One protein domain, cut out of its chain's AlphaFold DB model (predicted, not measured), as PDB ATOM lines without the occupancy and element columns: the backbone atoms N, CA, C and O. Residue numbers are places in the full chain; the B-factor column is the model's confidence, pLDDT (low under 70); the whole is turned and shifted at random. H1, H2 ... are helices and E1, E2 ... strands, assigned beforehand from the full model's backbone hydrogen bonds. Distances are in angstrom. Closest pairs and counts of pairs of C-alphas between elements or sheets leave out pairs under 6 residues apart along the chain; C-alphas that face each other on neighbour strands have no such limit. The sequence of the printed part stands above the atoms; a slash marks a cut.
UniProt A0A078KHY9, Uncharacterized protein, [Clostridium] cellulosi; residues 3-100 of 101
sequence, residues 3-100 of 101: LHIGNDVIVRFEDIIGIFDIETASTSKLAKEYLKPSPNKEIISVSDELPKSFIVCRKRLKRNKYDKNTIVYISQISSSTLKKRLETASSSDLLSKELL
ATOM      1  N   LEU A   3     286.168 186.567 247.132       95.19
ATOM      2  CA  LEU A   3     287.438 185.845 247.138       95.19
ATOM      3  C   LEU A   3     288.436 186.572 246.248       95.19
ATOM      4  O   LEU A   3     288.205 186.688 245.049       95.19
ATOM      5  N   HIS A   4     289.559 187.004 246.815       95.75
ATOM      6  CA  HIS A   4     290.697 187.466 246.027       95.75
ATOM      7  C   HIS A   4     291.438 186.265 245.428       95.75
ATOM      8  O   HIS A   4     292.022 185.455 246.164       95.75
ATOM      9  N   ILE A   5     291.407 186.164 244.099       97.00
ATOM     10  CA  ILE A   5     291.972 185.048 243.329       97.00
ATOM     11  C   ILE A   5     293.312 185.390 242.663       97.00
ATOM     12  O   ILE A   5     293.865 184.544 241.972       97.00
ATOM     13  N   GLY A   6     293.869 186.575 242.927       96.25
ATOM     14  CA  GLY A   6     295.177 187.015 242.429       96.25
ATOM     15  C   GLY A   6     295.083 188.323 241.649       96.25
ATOM     16  O   GLY A   6     294.026 188.621 241.112       96.25
ATOM     17  N   ASN A   7     296.185 189.080 241.603       92.50
ATOM     18  CA  ASN A   7     296.362 190.286 240.779       92.50
ATOM     19  C   ASN A   7     295.150 191.250 240.774       92.50
ATOM     20  O   ASN A   7     294.617 191.589 239.723       92.50
ATOM     21  N   ASP A   8     294.658 191.599 241.968       92.44
ATOM     22  CA  ASP A   8     293.486 192.458 242.209       92.44
ATOM     23  C   ASP A   8     292.139 191.929 241.674       92.44
ATOM     24  O   ASP A   8     291.103 192.591 241.780       92.44
ATOM     25  N   VAL A   9     292.098 190.692 241.174       96.50
ATOM     26  CA  VAL A   9     290.865 190.035 240.744       96.50
ATOM     27  C   VAL A   9     290.143 189.441 241.950       96.50
ATOM     28  O   VAL A   9     290.653 188.576 242.673       96.50
ATOM     29  N   ILE A  10     288.898 189.882 242.135       95.56
ATOM     30  CA  ILE A  10     287.976 189.391 243.159       95.56
ATOM     31  C   ILE A  10     286.741 188.751 242.518       95.56
ATOM     32  O   ILE A  10     286.160 189.284 241.575       95.56
ATOM     33  N   VAL A  11     286.297 187.619 243.061       95.69
ATOM     34  CA  VAL A  11     285.075 186.923 242.624       95.69
ATOM     35  C   VAL A  11     284.110 186.760 243.789       95.69
ATOM     36  O   VAL A  11     284.528 186.628 244.936       95.69
ATOM     37  N   ARG A  12     282.801 186.781 243.539       93.50
ATOM     38  CA  ARG A  12     281.812 186.561 244.605       93.50
ATOM     39  C   ARG A  12     281.777 185.087 244.975       93.50
ATOM     40  O   ARG A  12     281.735 184.241 244.092       93.50
ATOM     41  N   PHE A  13     281.713 184.788 246.269       92.75
ATOM     42  CA  PHE A  13     281.642 183.405 246.750       92.75
ATOM     43  C   PHE A  13     280.441 182.652 246.164       92.75
ATOM     44  O   PHE A  13     280.587 181.518 245.729       92.75
ATOM     45  N   GLU A  14     279.276 183.304 246.102       91.94
ATOM     46  CA  GLU A  14     278.035 182.723 245.565       91.94
ATOM     47  C   GLU A  14     278.099 182.393 244.065       91.94
ATOM     48  O   GLU A  14     277.317 181.575 243.580       91.94
ATOM     49  N   ASP A  15     279.032 183.010 243.335       95.06
ATOM     50  CA  ASP A  15     279.205 182.766 241.907       95.06
ATOM     51  C   ASP A  15     280.154 181.574 241.657       95.06
ATOM     52  O   ASP A  15     280.145 181.026 240.554       95.06
ATOM     53  N   ILE A  16     280.954 181.145 242.648       95.94
ATOM     54  CA  ILE A  16     281.928 180.051 242.507       95.94
ATOM     55  C   ILE A  16     281.200 178.704 242.456       95.94
ATOM     56  O   ILE A  16     280.485 178.321 243.379       95.94
ATOM     57  N   ILE A  17     281.435 177.951 241.383       96.06
ATOM     58  CA  ILE A  17     280.957 176.575 241.199       96.06
ATOM     59  C   ILE A  17     281.995 175.581 241.727       96.06
ATOM     60  O   ILE A  17     281.642 174.586 242.354       96.06
ATOM     61  N   GLY A  18     283.281 175.842 241.474       95.50
ATOM     62  CA  GLY A  18     284.365 174.974 241.919       95.50
ATOM     63  C   GLY A  18     285.745 175.590 241.723       95.50
ATOM     64  O   GLY A  18     285.937 176.460 240.872       95.50
ATOM     65  N   ILE A  19     286.700 175.118 242.522       97.25
ATOM     66  CA  ILE A  19     288.120 175.467 242.444       97.25
ATOM     67  C   ILE A  19     288.889 174.178 242.203       97.25
ATOM     68  O   ILE A  19     288.715 173.202 242.932       97.25
ATOM     69  N   PHE A  20     289.745 174.192 241.191       97.19
ATOM     70  CA  PHE A  20     290.431 173.009 240.707       97.19
ATOM     71  C   PHE A  20     291.924 173.269 240.620       97.19
ATOM     72  O   PHE A  20     292.370 174.350 240.240       97.19
ATOM     73  N   ASP A  21     292.697 172.262 240.987       96.69
ATOM     74  CA  ASP A  21     294.146 172.285 240.901       96.69
ATOM     75  C   ASP A  21     294.607 171.930 239.481       96.69
ATOM     76  O   ASP A  21     294.130 170.948 238.908       96.69
ATOM     77  N   ILE A  22     295.505 172.727 238.896       95.31
ATOM     78  CA  ILE A  22     295.937 172.528 237.503       95.31
ATOM     79  C   ILE A  22     296.828 171.301 237.353       95.31
ATOM     80  O   ILE A  22     296.700 170.604 236.347       95.31
ATOM     81  N   GLU A  23     297.680 170.993 238.329       92.00
ATOM     82  CA  GLU A  23     298.568 169.831 238.249       92.00
ATOM     83  C   GLU A  23     297.737 168.551 238.189       92.00
ATOM     84  O   GLU A  23     297.874 167.756 237.256       92.00
ATOM     85  N   THR A  24     296.775 168.397 239.100       91.69
ATOM     86  CA  THR A  24     295.875 167.233 239.078       91.69
ATOM     87  C   THR A  24     294.966 167.230 237.847       91.69
ATOM     88  O   THR A  24     294.838 166.202 237.177       91.69
ATOM     89  N   ALA A  25     294.391 168.375 237.466       91.25
ATOM     90  CA  ALA A  25     293.555 168.495 236.273       91.25
ATOM     91  C   ALA A  25     294.313 168.168 234.978       91.25
ATOM     92  O   ALA A  25     293.731 167.606 234.050       91.25
ATOM     93  N   SER A  26     295.619 168.438 234.923       86.31
ATOM     94  CA  SER A  26     296.475 168.127 233.774       86.31
ATOM     95  C   SER A  26     296.668 166.624 233.536       86.31
ATOM     96  O   SER A  26     297.197 166.221 232.500       86.31
ATOM     97  N   THR A  27     296.195 165.759 234.431       91.25
ATOM     98  CA  THR A  27     296.155 164.306 234.201       91.25
ATOM     99  C   THR A  27     294.809 163.844 233.633       91.25
ATOM    100  O   THR A  27     294.725 162.806 232.979       91.25
ATOM    101  N   SER A  28     293.753 164.648 233.791       93.69
ATOM    102  CA  SER A  28     292.392 164.319 233.374       93.69
ATOM    103  C   SER A  28     292.098 164.800 231.956       93.69
ATOM    104  O   SER A  28     292.151 165.993 231.653       93.69
ATOM    105  N   LYS A  29     291.695 163.873 231.075       93.44
ATOM    106  CA  LYS A  29     291.219 164.215 229.724       93.44
ATOM    107  C   LYS A  29     290.036 165.184 229.783       93.44
ATOM    108  O   LYS A  29     290.012 166.155 229.039       93.44
ATOM    109  N   LEU A  30     289.088 164.947 230.692       93.06
ATOM    110  CA  LEU A  30     287.896 165.784 230.833       93.06
ATOM    111  C   LEU A  30     288.249 167.214 231.248       93.06
ATOM    112  O   LEU A  30     287.712 168.155 230.675       93.06
ATOM    113  N   ALA A  31     289.171 167.383 232.197       91.81
ATOM    114  CA  ALA A  31     289.562 168.716 232.644       91.81
ATOM    115  C   ALA A  31     290.338 169.477 231.557       91.81
ATOM    116  O   ALA A  31     290.072 170.654 231.332       91.81
ATOM    117  N   LYS A  32     291.219 168.795 230.808       92.56
ATOM    118  CA  LYS A  32     291.884 169.383 229.632       92.56
ATOM    119  C   LYS A  32     290.891 169.847 228.575       92.56
ATOM    120  O   LYS A  32     291.005 170.967 228.090       92.56
ATOM    121  N   GLU A  33     289.917 169.006 228.225       94.00
ATOM    122  CA  GLU A  33     288.853 169.381 227.286       94.00
ATOM    123  C   GLU A  33     288.032 170.560 227.826       94.00
ATOM    124  O   GLU A  33     287.726 171.499 227.092       94.00
ATOM    125  N   TYR A  34     287.742 170.566 229.129       93.94
ATOM    126  CA  TYR A  34     287.025 171.662 229.767       93.94
ATOM    127  C   TYR A  34     287.803 172.983 229.756       93.94
ATOM    128  O   TYR A  34     287.173 174.032 229.778       93.94
ATOM    129  N   LEU A  35     289.133 172.982 229.664       94.19
ATOM    130  CA  LEU A  35     289.941 174.204 229.560       94.19
ATOM    131  C   LEU A  35     290.135 174.700 228.119       94.19
ATOM    132  O   LEU A  35     290.743 175.745 227.911       94.19
ATOM    133  N   LYS A  36     289.590 174.012 227.110       95.12
ATOM    134  CA  LYS A  36     289.604 174.527 225.735       95.12
ATOM    135  C   LYS A  36     288.580 175.654 225.552       95.12
ATOM    136  O   LYS A  36     287.516 175.606 226.179       95.12
ATOM    137  N   PRO A  37     288.835 176.642 224.678       94.94
ATOM    138  CA  PRO A  37     287.858 177.677 224.348       94.94
ATOM    139  C   PRO A  37     286.530 177.089 223.850       94.94
ATOM    140  O   PRO A  37     286.515 176.116 223.098       94.94
ATOM    141  N   SER A  38     285.406 177.677 224.263       95.06
ATOM    142  CA  SER A  38     284.082 177.313 223.751       95.06
ATOM    143  C   SER A  38     283.126 178.512 223.814       95.06
ATOM    144  O   SER A  38     283.304 179.384 224.660       95.06
ATOM    145  N   PRO A  39     282.083 178.587 222.966       94.75
ATOM    146  CA  PRO A  39     281.193 179.756 222.912       94.75
ATOM    147  C   PRO A  39     280.393 179.996 224.202       94.75
ATOM    148  O   PRO A  39     279.927 181.105 224.447       94.75
ATOM    149  N   ASN A  40     280.244 178.969 225.043       94.81
ATOM    150  CA  ASN A  40     279.503 179.051 226.304       94.81
ATOM    151  C   ASN A  40     280.419 179.291 227.520       94.81
ATOM    152  O   ASN A  40     279.967 179.198 228.667       94.81
ATOM    153  N   LYS A  41     281.715 179.535 227.292       95.25
ATOM    154  CA  LYS A  41     282.709 179.661 228.354       95.25
ATOM    155  C   LYS A  41     283.756 180.710 228.016       95.25
ATOM    156  O   LYS A  41     284.454 180.618 227.014       95.25
ATOM    157  N   GLU A  42     283.903 181.662 228.917       97.00
ATOM    158  CA  GLU A  42     284.957 182.665 228.873       97.00
ATOM    159  C   GLU A  42     286.122 182.198 229.747       97.00
ATOM    160  O   GLU A  42     285.892 181.753 230.869       97.00
ATOM    161  N   ILE A  43     287.354 182.251 229.242       97.44
ATOM    162  CA  ILE A  43     288.555 181.892 230.005       97.44
ATOM    163  C   ILE A  43     289.376 183.162 230.194       97.44
ATOM    164  O   ILE A  43     289.708 183.825 229.215       97.44
ATOM    165  N   ILE A  44     289.692 183.493 231.443       97.56
ATOM    166  CA  ILE A  44     290.395 184.719 231.825       97.56
ATOM    167  C   ILE A  44     291.652 184.327 232.593       97.56
ATOM    168  O   ILE A  44     291.555 183.692 233.644       97.56
ATOM    169  N   SER A  45     292.829 184.715 232.095       96.88
ATOM    170  CA  SER A  45     294.058 184.612 232.886       96.88
ATOM    171  C   SER A  45     294.124 185.761 233.881       96.88
ATOM    172  O   SER A  45     293.977 186.918 233.500       96.88
ATOM    173  N   VAL A  46     294.312 185.441 235.159       97.06
ATOM    174  CA  VAL A  46     294.431 186.427 236.246       97.06
ATOM    175  C   VAL A  46     295.855 186.983 236.335       97.06
ATOM    176  O   VAL A  46     296.063 188.101 236.798       97.06
ATOM    177  N   SER A  47     296.840 186.205 235.896       95.50
ATOM    178  CA  SER A  47     298.258 186.559 235.916       95.50
ATOM    179  C   SER A  47     298.973 185.939 234.715       95.50
ATOM    180  O   SER A  47     298.473 184.977 234.127       95.50
ATOM    181  N   ASP A  48     300.145 186.479 234.385       94.94
ATOM    182  CA  ASP A  48     301.094 185.904 233.421       94.94
ATOM    183  C   ASP A  48     302.051 184.887 234.078       94.94
ATOM    184  O   ASP A  48     302.881 184.267 233.413       94.94
ATOM    185  N   GLU A  49     301.950 184.700 235.397       95.62
ATOM    186  CA  GLU A  49     302.686 183.671 236.135       95.62
ATOM    187  C   GLU A  49     302.188 182.249 235.831       95.62
ATOM    188  O   GLU A  49     301.086 182.029 235.323       95.62
ATOM    189  N   LEU A  50     302.995 181.253 236.220       95.94
ATOM    190  CA  LEU A  50     302.629 179.846 236.082       95.94
ATOM    191  C   LEU A  50     301.295 179.548 236.787       95.94
ATOM    192  O   LEU A  50     301.157 179.796 237.993       95.94
ATOM    193  N   PRO A  51     300.320 178.975 236.067       96.31
ATOM    194  CA  PRO A  51     298.990 178.790 236.605       96.31
ATOM    195  C   PRO A  51     298.971 177.574 237.542       96.31
ATOM    196  O   PRO A  51     299.437 176.491 237.192       96.31
ATOM    197  N   LYS A  52     298.415 177.750 238.744       97.88
ATOM    198  CA  LYS A  52     298.327 176.700 239.778       97.88
ATOM    199  C   LYS A  52     296.909 176.183 239.973       97.88
ATOM    200  O   LYS A  52     296.711 175.038 240.372       97.88
ATOM    201  N   SER A  53     295.906 177.014 239.707       98.19
ATOM    202  CA  SER A  53     294.507 176.614 239.812       98.19
ATOM    203  C   SER A  53     293.647 177.250 238.733       98.19
ATOM    204  O   SER A  53     294.027 178.239 238.104       98.19
ATOM    205  N   PHE A  54     292.461 176.681 238.533       98.25
ATOM    206  CA  PHE A  54     291.389 177.360 237.827       98.25
ATOM    207  C   PHE A  54     290.106 177.374 238.655       98.25
ATOM    208  O   PHE A  54     289.792 176.428 239.381       98.25
ATOM    209  N   ILE A  55     289.366 178.473 238.548       98.25
ATOM    210  CA  ILE A  55     288.129 178.727 239.280       98.25
ATOM    211  C   ILE A  55     287.002 178.835 238.267       98.25
ATOM    212  O   ILE A  55     287.054 179.671 237.370       98.25
ATOM    213  N   VAL A  56     285.978 178.001 238.417       97.75
ATOM    214  CA  VAL A  56     284.783 178.038 237.572       97.75
ATOM    215  C   VAL A  56     283.713 178.858 238.279       97.75
ATOM    216  O   VAL A  56     283.302 178.514 239.387       97.75
ATOM    217  N   CYS A  57     283.236 179.908 237.620       97.62
ATOM    218  CA  CYS A  57     282.206 180.808 238.120       97.62
ATOM    219  C   CYS A  57     280.991 180.844 237.188       97.62
ATOM    220  O   CYS A  57     281.112 180.770 235.960       97.62
ATOM    221  N   ARG A  58     279.801 181.032 237.764       96.75
ATOM    222  CA  ARG A  58     278.606 181.421 237.008       96.75
ATOM    223  C   ARG A  58     278.811 182.819 236.439       96.75
ATOM    224  O   ARG A  58     279.273 183.716 237.143       96.75
ATOM    225  N   LYS A  59     278.423 183.038 235.182       94.75
ATOM    226  CA  LYS A  59     278.430 184.386 234.614       94.75
ATOM    227  C   LYS A  59     277.210 185.148 235.121       94.75
ATOM    228  O   LYS A  59     276.071 184.802 234.817       94.75
ATOM    229  N   ARG A  60     277.439 186.176 235.933       91.12
ATOM    230  CA  ARG A  60     276.367 186.996 236.502       91.12
ATOM    231  C   ARG A  60     275.911 188.066 235.511       91.12
ATOM    232  O   ARG A  60     276.717 188.718 234.854       91.12
ATOM    233  N   LEU A  61     274.602 188.262 235.439       90.44
ATOM    234  CA  LEU A  61     273.922 189.310 234.686       90.44
ATOM    235  C   LEU A  61     273.400 190.395 235.644       90.44
ATOM    236  O   LEU A  61     273.559 190.333 236.867       90.44
ATOM    237  N   LYS A  62     272.726 191.413 235.101       88.19
ATOM    238  CA  LYS A  62     272.080 192.457 235.912       88.19
ATOM    239  C   LYS A  62     270.987 191.867 236.822       88.19
ATOM    240  O   LYS A  62     270.353 190.868 236.487       88.19
ATOM    241  N   ARG A  63     270.722 192.547 237.947       88.62
ATOM    242  CA  ARG A  63     269.622 192.241 238.892       88.62
ATOM    243  C   ARG A  63     269.673 190.808 239.458       88.62
ATOM    244  O   ARG A  63     268.640 190.159 239.560       88.62
ATOM    245  N   ASN A  64     270.867 190.323 239.812       82.19
ATOM    246  CA  ASN A  64     271.096 188.998 240.422       82.19
ATOM    247  C   ASN A  64     270.615 187.804 239.578       82.19
ATOM    248  O   ASN A  64     270.289 186.751 240.117       82.19
ATOM    249  N   LYS A  65     270.580 187.954 238.250       90.25
ATOM    250  CA  LYS A  65     270.357 186.835 237.327       90.25
ATOM    251  C   LYS A  65     271.686 186.226 236.896       90.25
ATOM    252  O   LYS A  65     272.713 186.900 236.926       90.25
ATOM    253  N   TYR A  66     271.647 184.978 236.454       91.31
ATOM    254  CA  TYR A  66     272.799 184.263 235.916       91.31
ATOM    255  C   TYR A  66     272.573 183.951 234.438       91.31
ATOM    256  O   TYR A  66     271.448 183.678 234.021       91.31
ATOM    257  N   ASP A  67     273.644 184.025 233.660       93.44
ATOM    258  CA  ASP A  67     273.707 183.490 232.306       93.44
ATOM    259  C   ASP A  67     273.850 181.957 232.373       93.44
ATOM    260  O   ASP A  67     274.251 181.397 233.395       93.44
ATOM    261  N   LYS A  68     273.546 181.270 231.269       93.06
ATOM    262  CA  LYS A  68     273.850 179.839 231.102       93.06
ATOM    263  C   LYS A  68     275.355 179.583 230.943       93.06
ATOM    264  O   LYS A  68     275.814 178.459 231.126       93.06
ATOM    265  N   ASN A  69     276.106 180.617 230.574       95.75
ATOM    266  CA  ASN A  69     277.537 180.567 230.346       95.75
ATOM    267  C   ASN A  69     278.334 180.627 231.656       95.75
ATOM    268  O   ASN A  69     277.870 181.102 232.697       95.75
ATOM    269  N   THR A  70     279.582 180.174 231.581       97.12
ATOM    270  CA  THR A  70     280.529 180.193 232.705       97.12
ATOM    271  C   THR A  70     281.723 181.088 232.407       97.12
ATOM    272  O   THR A  70     282.045 181.352 231.247       97.12
ATOM    273  N   ILE A  71     282.373 181.557 233.469       98.00
ATOM    274  CA  ILE A  71     283.682 182.205 233.409       98.00
ATOM    275  C   ILE A  71     284.664 181.295 234.141       98.00
ATOM    276  O   ILE A  71     284.389 180.870 235.262       98.00
ATOM    277  N   VAL A  72     285.793 180.990 233.515       98.25
ATOM    278  CA  VAL A  72     286.893 180.241 234.114       98.25
ATOM    279  C   VAL A  72     288.073 181.170 234.304       98.25
ATOM    280  O   VAL A  72     288.662 181.640 233.335       98.25
ATOM    281  N   TYR A  73     288.427 181.415 235.557       98.44
ATOM    282  CA  TYR A  73     289.619 182.174 235.905       98.44
ATOM    283  C   TYR A  73     290.801 181.229 236.060       98.44
ATOM    284  O   TYR A  73     290.703 180.255 236.803       98.44
ATOM    285  N   ILE A  74     291.910 181.523 235.395       98.06
ATOM    286  CA  ILE A  74     293.185 180.825 235.557       98.06
ATOM    287  C   ILE A  74     294.037 181.643 236.525       98.06
ATOM    288  O   ILE A  74     294.305 182.812 236.267       98.06
ATOM    289  N   SER A  75     294.427 181.048 237.651       98.44
ATOM    290  CA  SER A  75     295.075 181.747 238.762       98.44
ATOM    291  C   SER A  75     296.442 181.152 239.092       98.44
ATOM    292  O   SER A  75     296.637 179.934 239.087       98.44
ATOM    293  N   GLN A  76     297.377 182.026 239.463       97.94
ATOM    294  CA  GLN A  76     298.682 181.678 240.028       97.94
ATOM    295  C   GLN A  76     298.601 181.217 241.495       97.94
ATOM    296  O   GLN A  76     299.565 180.686 242.048       97.94
ATOM    297  N   ILE A  77     297.461 181.420 242.165       98.12
ATOM    298  CA  ILE A  77     297.242 180.991 243.549       98.12
ATOM    299  C   ILE A  77     296.804 179.523 243.556       98.12
ATOM    300  O   ILE A  77     295.992 179.102 242.735       98.12
ATOM    301  N   SER A  78     297.324 178.725 244.494       98.19
ATOM    302  CA  SER A  78     296.952 177.310 244.596       98.19
ATOM    303  C   SER A  78     295.492 177.122 245.017       98.19
ATOM    304  O   SER A  78     294.947 177.882 245.827       98.19
ATOM    305  N   SER A  79     294.886 176.035 244.536       97.62
ATOM    306  CA  SER A  79     293.530 175.611 244.900       97.62
ATOM    307  C   SER A  79     293.357 175.485 246.424       97.62
ATOM    308  O   SER A  79     292.381 175.975 246.994       97.62
ATOM    309  N   SER A  80     294.357 174.916 247.105       97.00
ATOM    310  CA  SER A  80     294.403 174.743 248.560       97.00
ATOM    311  C   SER A  80     294.406 176.067 249.330       97.00
ATOM    312  O   SER A  80     293.734 176.185 250.355       97.00
ATOM    313  N   THR A  81     295.115 177.085 248.836       96.94
ATOM    314  CA  THR A  81     295.150 178.416 249.461       96.94
ATOM    315  C   THR A  81     293.810 179.122 249.305       96.94
ATOM    316  O   THR A  81     293.286 179.684 250.268       96.94
ATOM    317  N   LEU A  82     293.222 179.066 248.107       96.38
ATOM    318  CA  LEU A  82     291.909 179.653 247.841       96.38
ATOM    319  C   LEU A  82     290.810 178.987 248.680       96.38
ATOM    320  O   LEU A  82     289.959 179.682 249.231       96.38
ATOM    321  N   LYS A  83     290.874 177.661 248.851       94.31
ATOM    322  CA  LYS A  83     289.951 176.914 249.715       94.31
ATOM    323  C   LYS A  83     290.030 177.368 251.177       94.31
ATOM    324  O   LYS A  83     289.004 177.686 251.766       94.31
ATOM    325  N   LYS A  84     291.235 177.504 251.742       93.06
ATOM    326  CA  LYS A  84     291.420 178.007 253.120       93.06
ATOM    327  C   LYS A  84     290.851 179.419 253.313       93.06
ATOM    328  O   LYS A  84     290.275 179.719 254.357       93.06
ATOM    329  N   ARG A  85     290.990 180.291 252.305       92.69
ATOM    330  CA  ARG A  85     290.399 181.643 252.322       92.69
ATOM    331  C   ARG A  85     288.870 181.597 252.338       92.69
ATOM    332  O   ARG A  85     288.267 182.364 253.080       92.69
ATOM    333  N   LEU A  86     288.255 180.696 251.564       88.25
ATOM    334  CA  LEU A  86     286.803 180.471 251.580       88.25
ATOM    335  C   LEU A  86     286.312 179.981 252.946       88.25
ATOM    336  O   LEU A  86     285.308 180.481 253.451       88.25
ATOM    337  N   GLU A  87     287.024 179.027 253.544       87.31
ATOM    338  CA  GLU A  87     286.691 178.460 254.854       87.31
ATOM    339  C   GLU A  87     286.771 179.531 255.954       87.31
ATOM    340  O   GLU A  87     285.792 179.748 256.662       87.31
ATOM    341  N   THR A  88     287.877 180.282 256.019       84.69
ATOM    342  CA  THR A  88     288.081 181.348 257.024       84.69
ATOM    343  C   THR A  88     287.014 182.439 256.933       84.69
ATOM    344  O   THR A  88     286.494 182.907 257.941       84.69
ATOM    345  N   ALA A  89     286.663 182.830 255.711       74.25
ATOM    346  CA  ALA A  89     285.635 183.824 255.450       74.25
ATOM    347  C   ALA A  89     284.230 183.312 255.844       74.25
ATOM    348  O   ALA A  89     283.452 184.024 256.478       74.25
ATOM    349  N   SER A  90     283.920 182.045 255.562       65.75
ATOM    350  CA  SER A  90     282.628 181.454 255.938       65.75
ATOM    351  C   SER A  90     282.452 181.341 257.460       65.75
ATOM    352  O   SER A  90     281.335 181.471 257.958       65.75
ATOM    353  N   SER A  91     283.539 181.153 258.220       61.50
ATOM    354  CA  SER A  91     283.499 181.093 259.689       61.50
ATOM    355  C   SER A  91     283.071 182.415 260.344       61.50
ATOM    356  O   SER A  91     282.347 182.387 261.336       61.50
ATOM    357  N   SER A  92     283.438 183.571 259.780       59.38
ATOM    358  CA  SER A  92     282.957 184.876 260.273       59.38
ATOM    359  C   SER A  92     281.467 185.121 259.995       59.38
ATOM    360  O   SER A  92     280.780 185.755 260.799       59.38
ATOM    361  N   ASP A  93     280.933 184.571 258.901       56.44
ATOM    362  CA  ASP A  93     279.514 184.702 258.546       56.44
ATOM    363  C   ASP A  93     278.604 183.845 259.448       56.44
ATOM    364  O   ASP A  93     277.458 184.221 259.693       56.44
ATOM    365  N   LEU A  94     279.096 182.711 259.967       53.56
ATOM    366  CA  LEU A  94     278.358 181.865 260.917       53.56
ATOM    367  C   LEU A  94     278.196 182.548 262.283       53.56
ATOM    368  O   LEU A  94     277.082 182.604 262.795       53.56
ATOM    369  N   LEU A  95     279.262 183.172 262.802       54.09
ATOM    370  CA  LEU A  95     279.207 183.976 264.034       54.09
ATOM    371  C   LEU A  95     278.246 185.169 263.906       54.09
ATOM    372  O   LEU A  95     277.555 185.523 264.857       54.09
ATOM    373  N   SER A  96     278.158 185.762 262.713       53.28
ATOM    374  CA  SER A  96     277.243 186.876 262.429       53.28
ATOM    375  C   SER A  96     275.769 186.447 262.388       53.28
ATOM    376  O   SER A  96     274.884 187.260 262.648       53.28
ATOM    377  N   LYS A  97     275.494 185.184 262.033       49.59
ATOM    378  CA  LYS A  97     274.135 184.625 261.948       49.59
ATOM    379  C   LYS A  97     273.621 184.090 263.283       49.59
ATOM    380  O   LYS A  97     272.425 184.195 263.527       49.59
ATOM    381  N   GLU A  98     274.489 183.545 264.135       49.59
ATOM    382  CA  GLU A  98     274.103 183.084 265.480       49.59
ATOM    383  C   GLU A  98     273.776 184.241 266.432       49.59
ATOM    384  O   GLU A  98     272.932 184.084 267.306       49.59
ATOM    385  N   LEU A  99     274.371 185.422 266.234       45.56
ATOM    386  CA  LEU A  99     274.108 186.603 267.066       45.56
ATOM    387  C   LEU A  99     272.781 187.328 266.752       45.56
ATOM    388  O   LEU A  99     272.517 188.388 267.317       45.56
ATOM    389  N   LEU A 100     271.983 186.808 265.816       44.69
ATOM    390  CA  LEU A 100     270.751 187.429 265.310       44.69
ATOM    391  C   LEU A 100     269.478 186.642 265.686       44.69
ATOM    392  O   LEU A 100     268.431 186.860 265.074       44.69
TER     393      LEU A 100
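Overview. This is residues 3 to 100 of the 101 residues of an uncharacterized protein of [Clostridium] cellulosi (UniProt A0A078KHY9). A twisted four-stranded sheet, E3 E5 E6 E4, makes the larger part of the body, with the small hairpin E1 and E2 beside it, where E1 meets the first half of the long helix H3 and, at Gly 6, the end of E6 at Ser 75; H3 leads away from the body, its residues 91 to 98 sticking out together with 99 and 100. Two short helices, H1 and H2, lie on the way from E3 to E4. The printed part has 98 residues with three named helices and six named strands, in the order E1 E2 E3 H1 H2 E4 E5 E6 H3, of mixed class; the larger sheet is mixed, in the order E3 E5 E6 E4, and the smaller, E1 E2, is antiparallel. The whole is only just compact, close to loose, with a radius of gyration of the C-alphas of 14.7 A, and elongated, spanning 46 by 30 by 25 A.

Arrangement. E1, residues 3 to 6, and E2, residues 9 to 12, form an antiparallel hairpin, with N 3 and O 11 2.7 A apart. E3, residues 16 to 21, meets E2 only through their link. H1, residues 22 to 25, only grazes the larger sheet. H2, residues 29 to 34, is not on that sheet and is close to H1 but not clearly touching, the closest C-alphas being those of Ala 25 and Ala 31, 5.4 A apart. E4, residues 41 to 45, is an edge strand, as is E3. E5, residues 53 to 60, is antiparallel to E3, with N 20 and O 54 2.9 A apart. E2 and E5 are near each other. E6, residues 66 to 75, forms a hairpin with E5, N 55 and O 73 being 2.8 A apart, and is parallel to E4, with N 44 and O 72 2.8 A apart. E3, H1, H2 and E4 make a split strand-helix-strand unit, two strands running the same way with E5 and E6 between them in the sheet; its crossover is right-handed. H3, residues 79 to 98, only grazes this sheet with residues 79 to 83; its closest C-alphas to E1 are those of Leu 86 and Leu 3, 7.0 A apart. Every O i to N i+4 pair is within hydrogen-bond range in H2, and 13 of 16 in H3; H1 is too short for such a pair.

Along the chain. E1 begins at C-alpha 3, (287.438, 185.845, 247.138). E5 is 21.2 A long and E6 22.6 A; E6 bends by 80 degrees at residue 69. H3, 29.3 A long, ends at C-alpha 98, (274.103, 183.084, 265.480).

Size, cuts and confidence. The C-alphas of Lys 29 and Leu 100, the two farthest apart, are 47.2 A apart. The printed part has no cut, and no link is long. Residues 90 to 100 have pLDDT under 70.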